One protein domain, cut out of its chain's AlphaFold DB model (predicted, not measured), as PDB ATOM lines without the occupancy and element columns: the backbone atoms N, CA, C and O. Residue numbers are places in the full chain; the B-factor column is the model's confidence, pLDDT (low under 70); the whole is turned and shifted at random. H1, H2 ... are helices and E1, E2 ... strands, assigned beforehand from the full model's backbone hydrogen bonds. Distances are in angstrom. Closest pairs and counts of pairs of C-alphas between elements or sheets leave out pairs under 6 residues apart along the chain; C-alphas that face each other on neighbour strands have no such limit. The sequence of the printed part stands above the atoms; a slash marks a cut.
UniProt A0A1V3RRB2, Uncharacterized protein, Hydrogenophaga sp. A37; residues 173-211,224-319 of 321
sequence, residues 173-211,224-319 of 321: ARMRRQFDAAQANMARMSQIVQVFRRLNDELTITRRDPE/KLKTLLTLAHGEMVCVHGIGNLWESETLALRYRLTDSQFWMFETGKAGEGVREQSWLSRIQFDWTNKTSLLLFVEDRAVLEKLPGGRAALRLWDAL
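This is residues 173 to 211 and 224 to 319 of the 321 residues of an uncharacterized protein of Hydrogenophaga sp. A37 (UniProt A0A1V3RRB2). One long helix, H1, runs along much of the domain's length, with the shorter helix H6 side by side with it and the small hairpin of E3 and E4 beside its residues 177 to 189. A twisted four-stranded sheet lies off H1's other end, where H1 only grazes it, and H2 lies farthest out, touching no helix. You have 135 printed residues with six named helices and six named strands, in the order H1 E1 H2 E2 H3 H4 E3 E4 E5 E6 H5 H6. The larger sheet runs E1, E2, E6, E5, antiparallel throughout, and the class is mixed, helices and strands. The whole is compact, with a radius of gyration of the C-alphas of 15.6 A and spans of 49 by 36 by 28 A.

Find C-alpha 173 at (270.150, 223.832, 188.761); from there H1 runs 40.4 A to residue 200. E1 follows at residues 205 to 208, then, past the cut, H2 at 224 to 230 and E2 at 236 to 239. Next come H3, residues 248 to 258, 15.7 A long, H4 at 260 to 263 and E3 at 264 to 266. E4 holds residues 276 to 278 and runs on into E5, residues 280 to 285, 14.0 A, across a break of 1 residue, at 45 degrees. E6 spans residues 293 to 297, 12.7 A, H5 residues 300 to 304, and H6 residues 309 to 317, 12.2 A, ending at C-alpha 317 at (263.580, 206.144, 214.090).

Begin in the larger sheet, where E1 and E2 are antiparallel neighbours, with N 206 and O 238 within hydrogen-bond range at 2.9 A. Look next at N 295 and O 237 between E2 and E6, 2.8 A, and at N 294 and O 284 in the hairpin E5 and E6, 2.7 A. In the hairpin E3 and E4, N 277 and O 265 are 2.7 A apart. H1 touches H6 with residues 182 to 193 alone, at a shallow tilt of 8 degrees, the same way; their closest C-alphas, Met 186 and Ala 312, are 5.6 A apart. H1 and H3 only just touch, with 3 pairs of C-alphas within 8 A, Val 195 and Leu 253 closest at 6.4 A. H5 touches H6, with C-alphas 304 and 310 closest at 5.1 A. H3 and H4 only graze the larger sheet. In H1, H2, H3, H5 and H6 every O i to N i+4 pair is within hydrogen-bond range; H4 is too short for one.

The two C-alphas farthest apart, Ala 173 and Thr 288, are 49.7 A apart. Residues 212 to 223 are not printed, and C-alphas 211 and 224 across that cut are 16.5 A apart. Of the links that are printed whole, none is long. Look for pLDDT under 70 at residues 210 to 211, 224 to 233 and 271 to 273 of this model.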
ATOM      1  N   ALA A 173     271.549 223.582 188.432       70.94
ATOM      2  CA  ALA A 173     270.150 223.832 188.761       70.94
ATOM      3  C   ALA A 173     269.460 222.585 189.348       70.94
ATOM      4  O   ALA A 173     268.563 222.693 190.185       70.94
ATOM      5  N   ARG A 174     269.848 221.376 188.917       77.38
ATOM      6  CA  ARG A 174     269.370 220.118 189.509       77.38
ATOM      7  C   ARG A 174     269.952 219.890 190.904       77.38
ATOM      8  O   ARG A 174     269.179 219.586 191.804       77.38
ATOM      9  N   MET A 175     271.263 220.048 191.090       73.31
ATOM     10  CA  MET A 175     271.903 219.880 192.401       73.31
ATOM     11  C   MET A 175     271.334 220.863 193.426       73.31
ATOM     12  O   MET A 175     270.983 220.457 194.527       73.31
ATOM     13  N   ARG A 176     271.137 222.125 193.030       73.25
ATOM     14  CA  ARG A 176     270.529 223.160 193.871       73.25
ATOM     15  C   ARG A 176     269.116 222.789 194.309       73.25
ATOM     16  O   ARG A 176     268.826 222.824 195.493       73.25
ATOM     17  N   ARG A 177     268.271 222.328 193.383       80.19
ATOM     18  CA  ARG A 177     266.918 221.854 193.722       80.19
ATOM     19  C   ARG A 177     266.921 220.645 194.644       80.19
ATOM     20  O   ARG A 177     266.086 220.567 195.530       80.19
ATOM     21  N   GLN A 178     267.841 219.704 194.442       81.62
ATOM     22  CA  GLN A 178     267.971 218.557 195.340       81.62
ATOM     23  C   GLN A 178     268.419 218.984 196.740       81.62
ATOM     24  O   GLN A 178     267.916 218.448 197.720       81.62
ATOM     25  N   PHE A 179     269.328 219.953 196.837       75.38
ATOM     26  CA  PHE A 179     269.769 220.503 198.113       75.38
ATOM     27  C   PHE A 179     268.642 221.253 198.834       75.38
ATOM     28  O   PHE A 179     268.358 220.950 199.992       75.38
ATOM     29  N   ASP A 180     267.967 222.171 198.139       77.56
ATOM     30  CA  ASP A 180     266.860 222.956 198.694       77.56
ATOM     31  C   ASP A 180     265.728 222.018 199.168       77.56
ATOM     32  O   ASP A 180     265.278 222.122 200.311       77.56
ATOM     33  N   ALA A 181     265.372 221.011 198.357       86.19
ATOM     34  CA  ALA A 181     264.400 219.981 198.727       86.19
ATOM     35  C   ALA A 181     264.851 219.155 199.938       86.19
ATOM     36  O   ALA A 181     264.054 218.877 200.830       86.19
ATOM     37  N   ALA A 182     266.132 218.779 200.019       78.94
ATOM     38  CA  ALA A 182     266.652 218.042 201.169       78.94
ATOM     39  C   ALA A 182     266.544 218.864 202.460       78.94
ATOM     40  O   ALA A 182     266.166 218.328 203.501       78.94
ATOM     41  N   GLN A 183     266.834 220.165 202.396       79.56
ATOM     42  CA  GLN A 183     266.708 221.058 203.542       79.56
ATOM     43  C   GLN A 183     265.242 221.231 203.966       79.56
ATOM     44  O   GLN A 183     264.942 221.125 205.158       79.56
ATOM     45  N   ALA A 184     264.333 221.440 203.011       83.25
ATOM     46  CA  ALA A 184     262.896 221.536 203.268       83.25
ATOM     47  C   ALA A 184     262.347 220.245 203.904       83.25
ATOM     48  O   ALA A 184     261.664 220.296 204.930       83.25
ATOM     49  N   ASN A 185     262.730 219.086 203.364       92.06
ATOM     50  CA  ASN A 185     262.345 217.767 203.866       92.06
ATOM     51  C   ASN A 185     262.844 217.515 205.290       92.06
ATOM     52  O   ASN A 185     262.091 217.036 206.138       92.06
ATOM     53  N   MET A 186     264.095 217.873 205.585       89.56
ATOM     54  CA  MET A 186     264.653 217.752 206.934       89.56
ATOM     55  C   MET A 186     263.940 218.663 207.936       89.56
ATOM     56  O   MET A 186     263.626 218.227 209.044       89.56
ATOM     57  N   ALA A 187     263.647 219.907 207.549       81.81
ATOM     58  CA  ALA A 187     262.888 220.828 208.389       81.81
ATOM     59  C   ALA A 187     261.479 220.287 208.676       81.81
ATOM     60  O   ALA A 187     261.033 220.307 209.823       81.81
ATOM     61  N   ARG A 188     260.810 219.732 207.658       92.62
ATOM     62  CA  ARG A 188     259.481 219.127 207.796       92.62
ATOM     63  C   ARG A 188     259.491 217.906 208.707       92.62
ATOM     64  O   ARG A 188     258.691 217.837 209.633       92.62
ATOM     65  N   MET A 189     260.453 217.002 208.532       94.44
ATOM     66  CA  MET A 189     260.633 215.862 209.433       94.44
ATOM     67  C   MET A 189     260.863 216.302 210.880       94.44
ATOM     68  O   MET A 189     260.252 215.767 211.801       94.44
ATOM     69  N   SER A 190     261.711 217.310 211.095       88.12
ATOM     70  CA  SER A 190     261.944 217.853 212.433       88.12
ATOM     71  C   SER A 190     260.658 218.400 213.057       88.12
ATOM     72  O   SER A 190     260.456 218.233 214.258       88.12
ATOM     73  N   GLN A 191     259.787 219.045 212.274       92.62
ATOM     74  CA  GLN A 191     258.486 219.515 212.758       92.62
ATOM     75  C   GLN A 191     257.560 218.348 213.113       92.62
ATOM     76  O   GLN A 191     256.935 218.386 214.168       92.62
ATOM     77  N   ILE A 192     257.508 217.302 212.283       95.19
ATOM     78  CA  ILE A 192     256.735 216.080 212.555       95.19
ATOM     79  C   ILE A 192     257.180 215.456 213.883       95.19
ATOM     80  O   ILE A 192     256.358 215.255 214.776       95.19
ATOM     81  N   VAL A 193     258.486 215.233 214.060       92.69
ATOM     82  CA  VAL A 193     259.056 214.675 215.299       92.69
ATOM     83  C   VAL A 193     258.737 215.557 216.509       92.69
ATOM     84  O   VAL A 193     258.389 215.044 217.569       92.69
ATOM     85  N   GLN A 194     258.807 216.885 216.374       91.19
ATOM     86  CA  GLN A 194     258.437 217.805 217.457       91.19
ATOM     87  C   GLN A 194     256.954 217.718 217.828       91.19
ATOM     88  O   GLN A 194     256.634 217.760 219.013       91.19
ATOM     89  N   VAL A 195     256.059 217.593 216.844       93.69
ATOM     90  CA  VAL A 195     254.622 217.411 217.095       93.69
ATOM     91  C   VAL A 195     254.385 216.116 217.864       93.69
ATOM     92  O   VAL A 195     253.687 216.144 218.872       93.69
ATOM     93  N   PHE A 196     255.008 215.009 217.453       94.62
ATOM     94  CA  PHE A 196     254.880 213.747 218.180       94.62
ATOM     95  C   PHE A 196     255.440 213.817 219.594       94.62
ATOM     96  O   PHE A 196     254.778 213.343 220.503       94.62
ATOM     97  N   ARG A 197     256.606 214.439 219.807       91.56
ATOM     98  CA  ARG A 197     257.172 214.594 221.156       91.56
ATOM     99  C   ARG A 197     256.239 215.366 222.082       91.56
ATOM    100  O   ARG A 197     255.962 214.884 223.166       91.56
ATOM    101  N   ARG A 198     255.699 216.499 221.618       91.19
ATOM    102  CA  ARG A 198     254.724 217.284 222.392       91.19
ATOM    103  C   ARG A 198     253.463 216.488 222.704       91.19
ATOM    104  O   ARG A 198     252.953 216.559 223.807       91.19
ATOM    105  N   LEU A 199     252.959 215.726 221.734       91.19
ATOM    106  CA  LEU A 199     251.792 214.880 221.964       91.19
ATOM    107  C   LEU A 199     252.101 213.712 222.898       91.19
ATOM    108  O   LEU A 199     251.214 213.303 223.629       91.19
ATOM    109  N   ASN A 200     253.328 213.190 222.901       90.06
ATOM    110  CA  ASN A 200     253.728 212.082 223.767       90.06
ATOM    111  C   ASN A 200     253.774 212.469 225.253       90.06
ATOM    112  O   ASN A 200     253.728 211.586 226.106       90.06
ATOM    113  N   ASP A 201     253.848 213.766 225.562       87.06
ATOM    114  CA  ASP A 201     253.767 214.266 226.937       87.06
ATOM    115  C   ASP A 201     252.352 214.073 227.529       87.06
ATOM    116  O   ASP A 201     252.205 213.883 228.736       87.06
ATOM    117  N   GLU A 202     251.312 214.074 226.683       86.62
ATOM    118  CA  GLU A 202     249.897 214.005 227.091       86.62
ATOM    119  C   GLU A 202     249.187 212.717 226.646       86.62
ATOM    120  O   GLU A 202     248.208 212.285 227.260       86.62
ATOM    121  N   LEU A 203     249.653 212.101 225.562       90.94
ATOM    122  CA  LEU A 203     249.008 210.984 224.891       90.94
ATOM    123  C   LEU A 203     249.952 209.803 224.747       90.94
ATOM    124  O   LEU A 203     251.149 209.935 224.518       90.94
ATOM    125  N   THR A 204     249.371 208.608 224.757       91.62
ATOM    126  CA  THR A 204     250.103 207.408 224.366       91.62
ATOM    127  C   THR A 204     250.200 207.346 222.845       91.62
ATOM    128  O   THR A 204     249.182 207.298 222.148       91.62
ATOM    129  N   ILE A 205     251.424 207.294 222.324       94.12
ATOM    130  CA  ILE A 205     251.693 207.047 220.908       94.12
ATOM    131  C   ILE A 205     252.360 205.682 220.782       94.12
ATOM    132  O   ILE A 205     253.320 205.371 221.477       94.12
ATOM    133  N   THR A 206     251.840 204.848 219.888       92.38
ATOM    134  CA  THR A 206     252.384 203.509 219.636       92.38
ATOM    135  C   THR A 206     252.707 203.341 218.165       92.38
ATOM    136  O   THR A 206     251.875 203.648 217.309       92.38
ATOM    137  N   ARG A 207     253.890 202.801 217.880       91.81
ATOM    138  CA  ARG A 207     254.291 202.336 216.555       91.81
ATOM    139  C   ARG A 207     253.996 200.845 216.440       91.81
ATOM    140  O   ARG A 207     254.294 200.076 217.351       91.81
ATOM    141  N   ARG A 208     253.396 200.438 215.326       87.19
ATOM    142  CA  ARG A 208     253.251 199.036 214.936       87.19
ATOM    143  C   ARG A 208     253.975 198.818 213.624       87.19
ATOM    144  O   ARG A 208     253.667 199.463 212.620       87.19
ATOM    145  N   ASP A 209     254.918 197.893 213.651       78.06
ATOM    146  CA  ASP A 209     255.585 197.443 212.443       78.06
ATOM    147  C   ASP A 209     254.600 196.693 211.539       78.06
ATOM    148  O   ASP A 209     253.628 196.107 212.034       78.06
ATOM    149  N   PRO A 210     254.824 196.704 210.213       68.00
ATOM    150  CA  PRO A 210     253.998 195.942 209.292       68.00
ATOM    151  C   PRO A 210     254.039 194.464 209.692       68.00
ATOM    152  O   PRO A 210     255.096 193.827 209.654       68.00
ATOM    153  N   GLU A 211     252.892 193.903 210.078       61.12
ATOM    154  CA  GLU A 211     252.779 192.470 210.333       61.12
ATOM    155  C   GLU A 211     253.079 191.734 209.020       61.12
ATOM    156  O   GLU A 211     252.258 191.701 208.101       61.12
ATOM    157  N   LYS A 224     236.325 192.954 208.270       51.72
ATOM    158  CA  LYS A 224     236.573 194.296 207.713       51.72
ATOM    159  C   LYS A 224     237.829 194.973 208.273       51.72
ATOM    160  O   LYS A 224     238.515 195.671 207.529       51.72
ATOM    161  N   LEU A 225     238.157 194.761 209.554       52.09
ATOM    162  CA  LEU A 225     239.403 195.268 210.144       52.09
ATOM    163  C   LEU A 225     240.603 194.521 209.560       52.09
ATOM    164  O   LEU A 225     241.607 195.133 209.204       52.09
ATOM    165  N   LYS A 226     240.469 193.196 209.418       52.69
ATOM    166  CA  LYS A 226     241.510 192.337 208.849       52.69
ATOM    167  C   LYS A 226     241.791 192.701 207.394       52.69
ATOM    168  O   LYS A 226     242.962 192.775 207.048       52.69
ATOM    169  N   THR A 227     240.772 193.008 206.577       50.81
ATOM    170  CA  THR A 227     240.966 193.442 205.175       50.81
ATOM    171  C   THR A 227     241.653 194.805 205.071       50.81
ATOM    172  O   THR A 227     242.484 195.012 204.194       50.81
ATOM    173  N   LEU A 228     241.335 195.740 205.974       49.62
ATOM    174  CA  LEU A 228     241.971 197.061 206.004       49.62
ATOM    175  C   LEU A 228     243.428 197.001 206.485       49.62
ATOM    176  O   LEU A 228     244.265 197.728 205.958       49.62
ATOM    177  N   LEU A 229     243.735 196.116 207.437       51.19
ATOM    178  CA  LEU A 229     245.094 195.889 207.936       51.19
ATOM    179  C   LEU A 229     245.964 195.089 206.952       51.19
ATOM    180  O   LEU A 229     247.157 195.346 206.869       51.19
ATOM    181  N   THR A 230     245.390 194.176 206.157       50.31
ATOM    182  CA  THR A 230     246.150 193.393 205.151       50.31
ATOM    183  C   THR A 230     246.535 194.181 203.898       50.31
ATOM    184  O   THR A 230     247.424 193.749 203.169       50.31
ATOM    185  N   LEU A 231     245.906 195.329 203.630       48.84
ATOM    186  CA  LEU A 231     246.245 196.185 202.482       48.84
ATOM    187  C   LEU A 231     247.358 197.200 202.784       48.84
ATOM    188  O   LEU A 231     247.981 197.711 201.852       48.84
ATOM    189  N   ALA A 232     247.648 197.473 204.058       52.00
ATOM    190  CA  ALA A 232     248.699 198.399 204.462       52.00
ATOM    191  C   ALA A 232     250.067 197.699 204.437       52.00
ATOM    192  O   ALA A 232     250.471 197.048 205.393       52.00
ATOM    193  N   HIS A 233     250.804 197.844 203.337       57.41
ATOM    194  CA  HIS A 233     252.166 197.312 203.182       57.41
ATOM    195  C   HIS A 233     253.227 198.139 203.950       57.41
ATOM    196  O   HIS A 233     254.397 198.141 203.578       57.41
ATOM    197  N   GLY A 234     252.833 198.858 205.007       70.38
ATOM    198  CA  GLY A 234     253.654 199.868 205.675       70.38
ATOM    199  C   GLY A 234     253.468 199.922 207.191       70.38
ATOM    200  O   GLY A 234     252.605 199.260 207.764       70.38
ATOM    201  N   GLU A 235     254.330 200.701 207.836       88.00
ATOM    202  CA  GLU A 235     254.313 200.968 209.276       88.00
ATOM    203  C   GLU A 235     253.050 201.754 209.670       88.00
ATOM    204  O   GLU A 235     252.568 202.598 208.912       88.00
ATOM    205  N   MET A 236     252.495 201.490 210.853       91.19
ATOM    206  CA  MET A 236     251.333 202.217 211.367       91.19
ATOM    207  C   MET A 236     251.678 202.904 212.684       91.19
ATOM    208  O   MET A 236     252.132 202.265 213.632       91.19
ATOM    209  N   VAL A 237     251.374 204.194 212.773       93.56
ATOM    210  CA  VAL A 237     251.448 204.956 214.021       93.56
ATOM    211  C   VAL A 237     250.040 205.212 214.533       93.56
ATOM    212  O   VAL A 237     249.177 205.703 213.808       93.56
ATOM    213  N   CYS A 238     249.808 204.873 215.796       94.12
ATOM    214  CA  CYS A 238     248.544 205.096 216.479       94.12
ATOM    215  C   CYS A 238     248.741 206.109 217.606       94.12
ATOM    216  O   CYS A 238     249.522 205.865 218.526       94.12
ATOM    217  N   VAL A 239     248.014 207.222 217.530       94.81
ATOM    218  CA  VAL A 239     247.958 208.260 218.564       94.81
ATOM    219  C   VAL A 239     246.650 208.089 219.327       94.81
ATOM    220  O   VAL A 239     245.574 208.383 218.799       94.81
ATOM    221  N   HIS A 240     246.725 207.565 220.547       93.50
ATOM    222  CA  HIS A 240     245.552 207.241 221.360       93.50
ATOM    223  C   HIS A 240     245.001 208.495 222.043       93.50
ATOM    224  O   HIS A 240     245.766 209.356 222.457       93.50
ATOM    225  N   GLY A 241     243.678 208.614 222.174       91.25
ATOM    226  CA  GLY A 241     243.033 209.685 222.952       91.25
ATOM    227  C   GLY A 241     242.977 211.077 222.301       91.25
ATOM    228  O   GLY A 241     242.242 211.935 222.789       91.25
ATOM    229  N   ILE A 242     243.650 211.306 221.169       91.56
ATOM    230  CA  ILE A 242     243.697 212.602 220.462       91.56
ATOM    231  C   ILE A 242     242.325 213.173 220.066       91.56
ATOM    232  O   ILE A 242     242.157 214.386 219.963       91.56
ATOM    233  N   GLY A 243     241.315 212.327 219.855       87.38
ATOM    234  CA  GLY A 243     239.952 212.776 219.554       87.38
ATOM    235  C   GLY A 243     239.244 213.452 220.735       87.38
ATOM    236  O   GLY A 243     238.296 214.204 220.506       87.38
ATOM    237  N   ASN A 244     239.714 213.218 221.964       87.12
ATOM    238  CA  ASN A 244     239.166 213.806 223.188       87.12
ATOM    239  C   ASN A 244     239.856 215.116 223.587       87.12
ATOM    240  O   ASN A 244     239.357 215.808 224.473       87.12
ATOM    241  N   LEU A 245     240.979 215.462 222.951       82.75
ATOM    242  CA  LEU A 245     241.703 216.691 223.245       82.75
ATOM    243  C   LEU A 245     241.099 217.864 222.470       82.75
ATOM    244  O   LEU A 245     241.163 217.931 221.239       82.75
ATOM    245  N   TRP A 246     240.499 218.780 223.229       83.62
ATOM    246  CA  TRP A 246     239.856 220.004 222.739       83.62
ATOM    247  C   TRP A 246     240.527 221.279 223.253       83.62
ATOM    248  O   TRP A 246     240.069 222.383 222.965       83.62
ATOM    249  N   GLU A 247     241.612 221.132 224.007       85.75
ATOM    250  CA  GLU A 247     242.421 222.247 224.483       85.75
ATOM    251  C   GLU A 247     243.070 222.968 223.296       85.75
ATOM    252  O   GLU A 247     243.474 222.341 222.316       85.75
ATOM    253  N   SER A 248     243.139 224.300 223.364       81.06
ATOM    254  CA  SER A 248     243.513 225.154 222.224       81.06
ATOM    255  C   SER A 248     244.874 224.782 221.613       81.06
ATOM    256  O   SER A 248     245.017 224.715 220.390       81.06
ATOM    257  N   GLU A 249     245.866 224.486 222.457       82.06
ATOM    258  CA  GLU A 249     247.220 224.141 222.014       82.06
ATOM    259  C   GLU A 249     247.267 222.763 221.342       82.06
ATOM    260  O   GLU A 249     247.811 222.621 220.240       82.06
ATOM    261  N   THR A 250     246.625 221.758 221.937       83.75
ATOM    262  CA  THR A 250     246.639 220.386 221.419       83.75
ATOM    263  C   THR A 250     245.721 220.205 220.210       83.75
ATOM    264  O   THR A 250     246.004 219.403 219.314       83.75
ATOM    265  N   LEU A 251     244.675 221.027 220.095       87.81
ATOM    266  CA  LEU A 251     243.815 221.095 218.916       87.81
ATOM    267  C   LEU A 251     244.603 221.527 217.668       87.81
ATOM    268  O   LEU A 251     244.411 220.960 216.590       87.81
ATOM    269  N   ALA A 252     245.537 222.476 217.802       90.38
ATOM    270  CA  ALA A 252     246.408 222.882 216.697       90.38
ATOM    271  C   ALA A 252     247.332 221.738 216.237       90.38
ATOM    272  O   ALA A 252     247.536 221.548 215.035       90.38
ATOM    273  N   LEU A 253     247.861 220.946 217.178       91.00
ATOM    274  CA  LEU A 253     248.677 219.763 216.874       91.00
ATOM    275  C   LEU A 253     247.854 218.675 216.176       91.00
ATOM    276  O   LEU A 253     248.313 218.094 215.190       91.00
ATOM    277  N   ARG A 254     246.614 218.455 216.626       90.62
ATOM    278  CA  ARG A 254     245.666 217.537 215.987       90.62
ATOM    279  C   ARG A 254     245.393 217.926 214.540       90.62
ATOM    280  O   ARG A 254     245.531 217.073 213.666       90.62
ATOM    281  N   TYR A 255     245.055 219.191 214.277       91.81
ATOM    282  CA  TYR A 255     244.805 219.653 212.910       91.81
ATOM    283  C   TYR A 255     246.018 219.442 212.008       91.81
ATOM    284  O   TYR A 255     245.853 218.945 210.896       91.81
ATOM    285  N   ARG A 256     247.230 219.723 212.506       93.50
ATOM    286  CA  ARG A 256     248.471 219.461 211.762       93.50
ATOM    287  C   ARG A 256     248.653 217.984 211.428       93.50
ATOM    288  O   ARG A 256     248.923 217.672 210.276       93.50
ATOM    289  N   LEU A 257     248.476 217.072 212.389       94.06
ATOM    290  CA  LEU A 257     248.609 215.635 212.116       94.06
ATOM    291  C   LEU A 257     247.574 215.128 211.107       94.06
ATOM    292  O   LEU A 257     247.866 214.200 210.356       94.06
ATOM    293  N   THR A 258     246.379 215.720 211.083       94.19
ATOM    294  CA  THR A 258     245.330 215.347 210.126       94.19
ATOM    295  C   THR A 258     245.449 216.031 208.766       94.19
ATOM    296  O   THR A 258     244.759 215.632 207.829       94.19
ATOM    297  N   ASP A 259     246.297 217.050 208.640       95.19
ATOM    298  CA  ASP A 259     246.493 217.776 207.392       95.19
ATOM    299  C   ASP A 259     247.439 217.006 206.468       95.19
ATOM    300  O   ASP A 259     248.622 216.841 206.752       95.19
ATOM    301  N   SER A 260     246.925 216.578 205.315       93.88
ATOM    302  CA  SER A 260     247.722 215.922 204.273       93.88
ATOM    303  C   SER A 260     248.968 216.717 203.861       93.88
ATOM    304  O   SER A 260     250.008 216.109 203.621       93.88
ATOM    305  N   GLN A 261     248.907 218.056 203.836       94.12
ATOM    306  CA  GLN A 261     250.026 218.910 203.420       94.12
ATOM    307  C   GLN A 261     251.210 218.833 204.386       94.12
ATOM    308  O   GLN A 261     252.364 218.953 203.974       94.12
ATOM    309  N   PHE A 262     250.941 218.561 205.665       95.50
ATOM    310  CA  PHE A 262     251.971 218.391 206.685       95.50
ATOM    311  C   PHE A 262     252.893 217.196 206.395       95.50
ATOM    312  O   PHE A 262     254.062 217.199 206.781       95.50
ATOM    313  N   TRP A 263     252.389 216.210 205.651       96.12
ATOM    314  CA  TRP A 263     253.082 214.968 205.314       96.12
ATOM    315  C   TRP A 263     253.685 214.956 203.909       96.12
ATOM    316  O   TRP A 263     254.212 213.927 203.489       96.12
ATOM    317  N   MET A 264     253.614 216.071 203.179       96.06
ATOM    318  CA  MET A 264     254.154 216.195 201.825       96.06
ATOM    319  C   MET A 264     255.642 216.548 201.865       96.06
ATOM    320  O   MET A 264     256.025 217.522 202.506       96.06
ATOM    321  N   PHE A 265     256.475 215.791 201.156       95.81
ATOM    322  CA  PHE A 265     257.921 216.006 201.046       95.81
ATOM    323  C   PHE A 265     258.317 216.338 199.611       95.81
ATOM    324  O   PHE A 265     257.830 215.724 198.669       95.81
ATOM    325  N   GLU A 266     259.246 217.265 199.421       94.56
ATOM    326  CA  GLU A 266     259.723 217.676 198.107       94.56
ATOM    327  C   GLU A 266     260.540 216.571 197.425       94.56
ATOM    328  O   GLU A 266     261.463 215.990 198.002       94.56
ATOM    329  N   THR A 267     260.255 216.306 196.149       92.69
ATOM    330  CA  THR A 267     260.965 215.279 195.366       92.69
ATOM    331  C   THR A 267     262.258 215.793 194.728       92.69
ATOM    332  O   THR A 267     263.058 215.003 194.221       92.69
ATOM    333  N   GLY A 268     262.472 217.115 194.709       86.19
ATOM    334  CA  GLY A 268     263.610 217.765 194.047       86.19
ATOM    335  C   GLY A 268     263.614 217.624 192.516       86.19
ATOM    336  O   GLY A 268     264.622 217.921 191.866       86.19
ATOM    337  N   LYS A 269     262.515 217.142 191.916       86.06
ATOM    338  CA  LYS A 269     262.381 216.961 190.465       86.06
ATOM    339  C   LYS A 269     261.953 218.253 189.770       86.06
ATOM    340  O   LYS A 269     261.224 219.082 190.303       86.06
ATOM    341  N   ALA A 270     262.412 218.397 188.531       73.25
ATOM    342  CA  ALA A 270     262.033 219.463 187.615       73.25
ATOM    343  C   ALA A 270     260.873 219.006 186.720       73.25
ATOM    344  O   ALA A 270     261.025 217.987 186.054       73.25
ATOM    345  N   GLY A 271     259.774 219.760 186.638       67.31
ATOM    346  CA  GLY A 271     258.727 219.550 185.622       67.31
ATOM    347  C   GLY A 271     257.322 219.313 186.181       67.31
ATOM    348  O   GLY A 271     257.066 219.594 187.350       67.31
ATOM    349  N   GLU A 272     256.429 218.826 185.312       59.22
ATOM    350  CA  GLU A 272     255.019 218.483 185.599       59.22
ATOM    351  C   GLU A 272     254.849 217.189 186.416       59.22
ATOM    352  O   GLU A 272     253.739 216.844 186.810       59.22
ATOM    353  N   GLY A 273     255.941 216.470 186.697       65.75
ATOM    354  CA  GLY A 273     255.913 215.345 187.631       65.75
ATOM    355  C   GLY A 273     255.569 215.790 189.056       65.75
ATOM    356  O   GLY A 273     255.698 216.964 189.402       65.75
ATOM    357  N   VAL A 274     255.167 214.832 189.899       75.00
ATOM    358  CA  VAL A 274     254.760 215.109 191.285       75.00
ATOM    359  C   VAL A 274     255.911 215.794 192.042       75.00
ATOM    360  O   VAL A 274     256.958 215.192 192.305       75.00
ATOM    361  N   ARG A 275     255.749 217.097 192.315       85.69
ATOM    362  CA  ARG A 275     256.757 217.944 192.979       85.69
ATOM    363  C   ARG A 275     256.936 217.584 194.444       85.69
ATOM    364  O   ARG A 275     258.026 217.745 194.984       85.69
ATOM    365  N   GLU A 276     255.885 217.048 195.039       91.50
ATOM    366  CA  GLU A 276     255.859 216.606 196.418       91.50
ATOM    367  C   GLU A 276     255.304 215.187 196.501       91.50
ATOM    368  O   GLU A 276     254.520 214.764 195.660       91.50
ATOM    369  N   GLN A 277     255.700 214.438 197.512       92.94
ATOM    370  CA  GLN A 277     255.240 213.086 197.748       92.94
ATOM    371  C   GLN A 277     254.832 212.953 199.209       92.94
ATOM    372  O   GLN A 277     255.603 213.306 200.100       92.94
ATOM    373  N   SER A 278     253.616 212.457 199.442       93.62
ATOM    374  CA  SER A 278     253.154 212.167 200.796       93.62
ATOM    375  C   SER A 278     253.962 211.017 201.377       93.62
ATOM    376  O   SER A 278     254.218 210.022 200.696       93.62
ATOM    377  N   TRP A 279     254.335 211.144 202.644       93.25
ATOM    378  CA  TRP A 279     254.887 210.033 203.408       93.25
ATOM    379  C   TRP A 279     253.804 209.183 204.084       93.25
ATOM    380  O   TRP A 279     254.060 208.049 204.481       93.25
ATOM    381  N   LEU A 280     252.576 209.692 204.185       93.50
ATOM    382  CA  LEU A 280     251.440 208.886 204.616       93.50
ATOM    383  C   LEU A 280     250.632 208.409 203.414       93.50
ATOM    384  O   LEU A 280     250.277 209.202 202.541       93.50
ATOM    385  N   SER A 281     250.275 207.130 203.431       91.25
ATOM    386  CA  SER A 281     249.310 206.548 202.497       91.25
ATOM    387  C   SER A 281     247.876 206.868 202.919       91.25
ATOM    388  O   SER A 281     246.979 206.999 202.084       91.25
ATOM    389  N   ARG A 282     247.639 206.992 204.234       91.56
ATOM    390  CA  ARG A 282     246.305 207.205 204.798       91.56
ATOM    391  C   ARG A 282     246.354 207.823 206.192       91.56
ATOM    392  O   ARG A 282     247.182 207.461 207.023       91.56
ATOM    393  N   ILE A 283     245.382 208.691 206.453       94.19
ATOM    394  CA  ILE A 283     245.083 209.283 207.759       94.19
ATOM    395  C   ILE A 283     243.634 208.929 208.085       94.19
ATOM    396  O   ILE A 283     242.745 209.170 207.268       94.19
ATOM    397  N   GLN A 284     243.370 208.346 209.251       92.88
ATOM    398  CA  GLN A 284     241.998 208.067 209.675       92.88
ATOM    399  C   GLN A 284     241.866 207.995 211.188       92.88
ATOM    400  O   GLN A 284     242.793 207.588 211.875       92.88
ATOM    401  N   PHE A 285     240.684 208.298 211.705       91.38
ATOM    402  CA  PHE A 285     240.345 207.932 213.076       91.38
ATOM    403  C   PHE A 285     239.956 206.458 213.148       91.38
ATOM    404  O   PHE A 285     239.368 205.916 212.206       91.38
ATOM    405  N   ASP A 286     240.273 205.813 214.265       87.88
ATOM    406  CA  ASP A 286     239.799 204.464 214.521       87.88
ATOM    407  C   ASP A 286     238.265 204.467 214.659       87.88
ATOM    408  O   ASP A 286     237.665 205.172 215.465       87.88
ATOM    409  N   TRP A 287     237.611 203.682 213.814       82.62
ATOM    410  CA  TRP A 287     236.168 203.477 213.786       82.62
ATOM    411  C   TRP A 287     235.634 202.790 215.047       82.62
ATOM    412  O   TRP A 287     234.508 203.088 215.447       82.62
ATOM    413  N   THR A 288     236.420 201.909 215.682       81.56
ATOM    414  CA  THR A 288     236.038 201.285 216.958       81.56
ATOM    415  C   THR A 288     236.235 202.237 218.126       81.56
ATOM    416  O   THR A 288     235.351 202.375 218.969       81.56
ATOM    417  N   ASN A 289     237.358 202.950 218.138       80.06
ATOM    418  CA  ASN A 289     237.673 203.953 219.135       80.06
ATOM    419  C   ASN A 289     237.949 205.308 218.468       80.06
ATOM    420  O   ASN A 289     239.099 205.665 218.214       80.06
ATOM    421  N   LYS A 290     236.890 206.106 218.262       83.50
ATOM    422  CA  LYS A 290     236.936 207.431 217.595       83.50
ATOM    423  C   LYS A 290     237.894 208.443 218.232       83.50
ATOM    424  O   LYS A 290     238.088 209.532 217.701       83.50
ATOM    425  N   THR A 291     238.465 208.102 219.380       90.12
ATOM    426  CA  THR A 291     239.440 208.914 220.098       90.12
ATOM    427  C   THR A 291     240.866 208.703 219.594       90.12
ATOM    428  O   THR A 291     241.725 209.512 219.912       90.12
ATOM    429  N   SER A 292     241.134 207.663 218.797       93.12
ATOM    430  CA  SER A 292     242.484 207.336 218.323       93.12
ATOM    431  C   SER A 292     242.671 207.701 216.852       93.12
ATOM    432  O   SER A 292     241.797 207.431 216.029       93.12
ATOM    433  N   LEU A 293     243.813 208.303 216.514       94.31
ATOM    434  CA  LEU A 293     244.213 208.611 215.140       94.31
ATOM    435  C   LEU A 293     245.212 207.563 214.648       94.31
ATOM    436  O   LEU A 293     246.220 207.299 215.299       94.31
ATOM    437  N   LEU A 294     244.928 206.994 213.484       93.50
ATOM    438  CA  LEU A 294     245.736 206.003 212.792       93.50
ATOM    439  C   LEU A 294     246.394 206.658 211.575       93.50
ATOM    440  O   LEU A 294     245.714 207.154 210.670       93.50
ATOM    441  N   LEU A 295     247.721 206.632 211.557       94.62
ATOM    442  CA  LEU A 295     248.564 207.159 210.494       94.62
ATOM    443  C   LEU A 295     249.270 205.983 209.823       94.62
ATOM    444  O   LEU A 295     250.058 205.280 210.456       94.62
ATOM    445  N   PHE A 296     248.961 205.751 208.552       92.31
ATOM    446  CA  PHE A 296     249.552 204.672 207.768       92.31
ATOM    447  C   PHE A 296     250.712 205.236 206.967       92.31
ATOM    448  O   PHE A 296     250.516 206.013 206.030       92.31
ATOM    449  N   VAL A 297     251.916 204.852 207.359       91.81
ATOM    450  CA  VAL A 297     253.163 205.314 206.767       91.81
ATOM    451  C   VAL A 297     253.427 204.516 205.491       91.81
ATOM    452  O   VAL A 297     253.230 203.302 205.450       91.81
ATOM    453  N   GLU A 298     253.838 205.206 204.431       89.94
ATOM    454  CA  GLU A 298     254.310 204.581 203.192       89.94
ATOM    455  C   GLU A 298     255.535 203.687 203.440       89.94
ATOM    456  O   GLU A 298     256.207 203.780 204.472       89.94
ATOM    457  N   ASP A 299     255.867 202.839 202.461       87.50
ATOM    458  CA  ASP A 299     257.114 202.069 202.495       87.50
ATOM    459  C   ASP A 299     258.302 203.019 202.730       87.50
ATOM    460  O   ASP A 299     258.453 204.049 202.071       87.50
ATOM    461  N   ARG A 300     259.182 202.668 203.667       89.81
ATOM    462  CA  ARG A 300     260.374 203.452 204.017       89.81
ATOM    463  C   ARG A 300     261.263 203.722 202.800       89.81
ATOM    464  O   ARG A 300     261.891 204.779 202.730       89.81
ATOM    465  N   ALA A 301     261.259 202.828 201.810       88.62
ATOM    466  CA  ALA A 301     261.945 203.009 200.534       88.62
ATOM    467  C   ALA A 301     261.435 204.224 199.738       88.62
ATOM    468  O   ALA A 301     262.165 204.755 198.900       88.62
ATOM    469  N   VAL A 302     260.197 204.669 199.972       89.50
ATOM    470  CA  VAL A 302     259.646 205.901 199.394       89.50
ATOM    471  C   VAL A 302     260.381 207.109 199.952       89.50
ATOM    472  O   VAL A 302     260.966 207.867 199.178       89.50
ATOM    473  N   LEU A 303     260.411 207.258 201.280       90.31
ATOM    474  CA  LEU A 303     261.082 208.387 201.918       90.31
ATOM    475  C   LEU A 303     262.593 208.347 201.659       90.31
ATOM    476  O   LEU A 303     263.179 209.389 201.389       90.31
ATOM    477  N   GLU A 304     263.225 207.167 201.648       90.56
ATOM    478  CA  GLU A 304     264.668 207.032 201.395       90.56
ATOM    479  C   GLU A 304     265.096 207.576 200.020       90.56
ATOM    480  O   GLU A 304     266.193 208.122 199.883       90.56
ATOM    481  N   LYS A 305     264.227 207.462 199.004       90.88
ATOM    482  CA  LYS A 305     264.483 207.961 197.640       90.88
ATOM    483  C   LYS A 305     264.382 209.482 197.520       90.88
ATOM    484  O   LYS A 305     264.818 210.028 196.502       90.88
ATOM    485  N   LEU A 306     263.798 210.164 198.503       92.81
ATOM    486  CA  LEU A 306     263.654 211.616 198.485       92.81
ATOM    487  C   LEU A 306     264.965 212.309 198.891       92.81
ATOM    488  O   LEU A 306     265.769 211.749 199.646       92.81
ATOM    489  N   PRO A 307     265.210 213.546 198.424       88.75
ATOM    490  CA  PRO A 307     266.340 214.338 198.893       88.75
ATOM    491  C   PRO A 307     266.319 214.479 200.422       88.75
ATOM    492  O   PRO A 307     265.297 214.837 201.005       88.75
ATOM    493  N   GLY A 308     267.436 214.157 201.082       85.69
ATOM    494  CA  GLY A 308     267.530 214.145 202.550       85.69
ATOM    495  C   GLY A 308     266.834 212.961 203.241       85.69
ATOM    496  O   GLY A 308     266.941 212.824 204.458       85.69
ATOM    497  N   GLY A 309     266.193 212.063 202.489       85.06
ATOM    498  CA  GLY A 309     265.339 210.985 202.989       85.06
ATOM    499  C   GLY A 309     265.968 210.084 204.047       85.06
ATOM    500  O   GLY A 309     265.367 209.829 205.084       85.06
ATOM    501  N   ARG A 310     267.222 209.655 203.846       83.31
ATOM    502  CA  ARG A 310     267.962 208.836 204.829       83.31
ATOM    503  C   ARG A 310     268.137 209.523 206.180       83.31
ATOM    504  O   ARG A 310     268.023 208.876 207.214       83.31
ATOM    505  N   ALA A 311     268.457 210.815 206.178       81.44
ATOM    506  CA  ALA A 311     268.613 211.573 207.414       81.44
ATOM    507  C   ALA A 311     267.251 211.812 208.079       81.44
ATOM    508  O   ALA A 311     267.139 211.717 209.299       81.44
ATOM    509  N   ALA A 312     266.213 212.029 207.272       85.69
ATOM    510  CA  ALA A 312     264.844 212.178 207.734       85.69
ATOM    511  C   ALA A 312     264.331 210.881 208.405       85.69
ATOM    512  O   ALA A 312     263.786 210.929 209.501       85.69
ATOM    513  N   LEU A 313     264.617 209.711 207.819       89.38
ATOM    514  CA  LEU A 313     264.323 208.402 208.417       89.38
ATOM    515  C   LEU A 313     265.053 208.174 209.747       89.38
ATOM    516  O   LEU A 313     264.460 207.634 210.669       89.38
ATOM    517  N   ARG A 314     266.307 208.621 209.892       86.31
ATOM    518  CA  ARG A 314     267.014 208.528 211.185       86.31
ATOM    519  C   ARG A 314     266.342 209.362 212.275       86.31
ATOM    520  O   ARG A 314     266.282 208.920 213.413       86.31
ATOM    521  N   LEU A 315     265.856 210.561 211.936       86.19
ATOM    522  CA  LEU A 315     265.099 211.391 212.882       86.19
ATOM    523  C   LEU A 315     263.785 210.725 213.287       86.19
ATOM    524  O   LEU A 315     263.388 210.831 214.442       86.19
ATOM    525  N   TRP A 316     263.132 210.057 212.337       91.94
ATOM    526  CA  TRP A 316     261.937 209.271 212.604       91.94
ATOM    527  C   TRP A 316     262.213 208.098 213.531       91.94
ATOM    528  O   TRP A 316     261.493 207.921 214.499       91.94
ATOM    529  N   ASP A 317     263.257 207.311 213.267       88.88
ATOM    530  CA  ASP A 317     263.580 206.144 214.090       88.88
ATOM    531  C   ASP A 317     263.936 206.543 215.523       88.88
ATOM    532  O   ASP A 317     263.412 205.956 216.461       88.88
ATOM    533  N   ALA A 318     264.693 207.630 215.682       86.06
ATOM    534  CA  ALA A 318     265.054 208.191 216.982       86.06
ATOM    535  C   ALA A 318     263.868 208.766 217.788       86.06
ATOM    536  O   ALA A 318     264.072 209.297 218.877       86.06
ATOM    537  N   LEU A 319     262.644 208.763 217.248       88.69
ATOM    538  CA  LEU A 319     261.430 209.046 218.021       88.69
ATOM    539  C   LEU A 319     260.979 207.829 218.842       88.69
ATOM    540  O   LEU A 319     260.243 207.998 219.810       88.69
TER     541      LEU A 319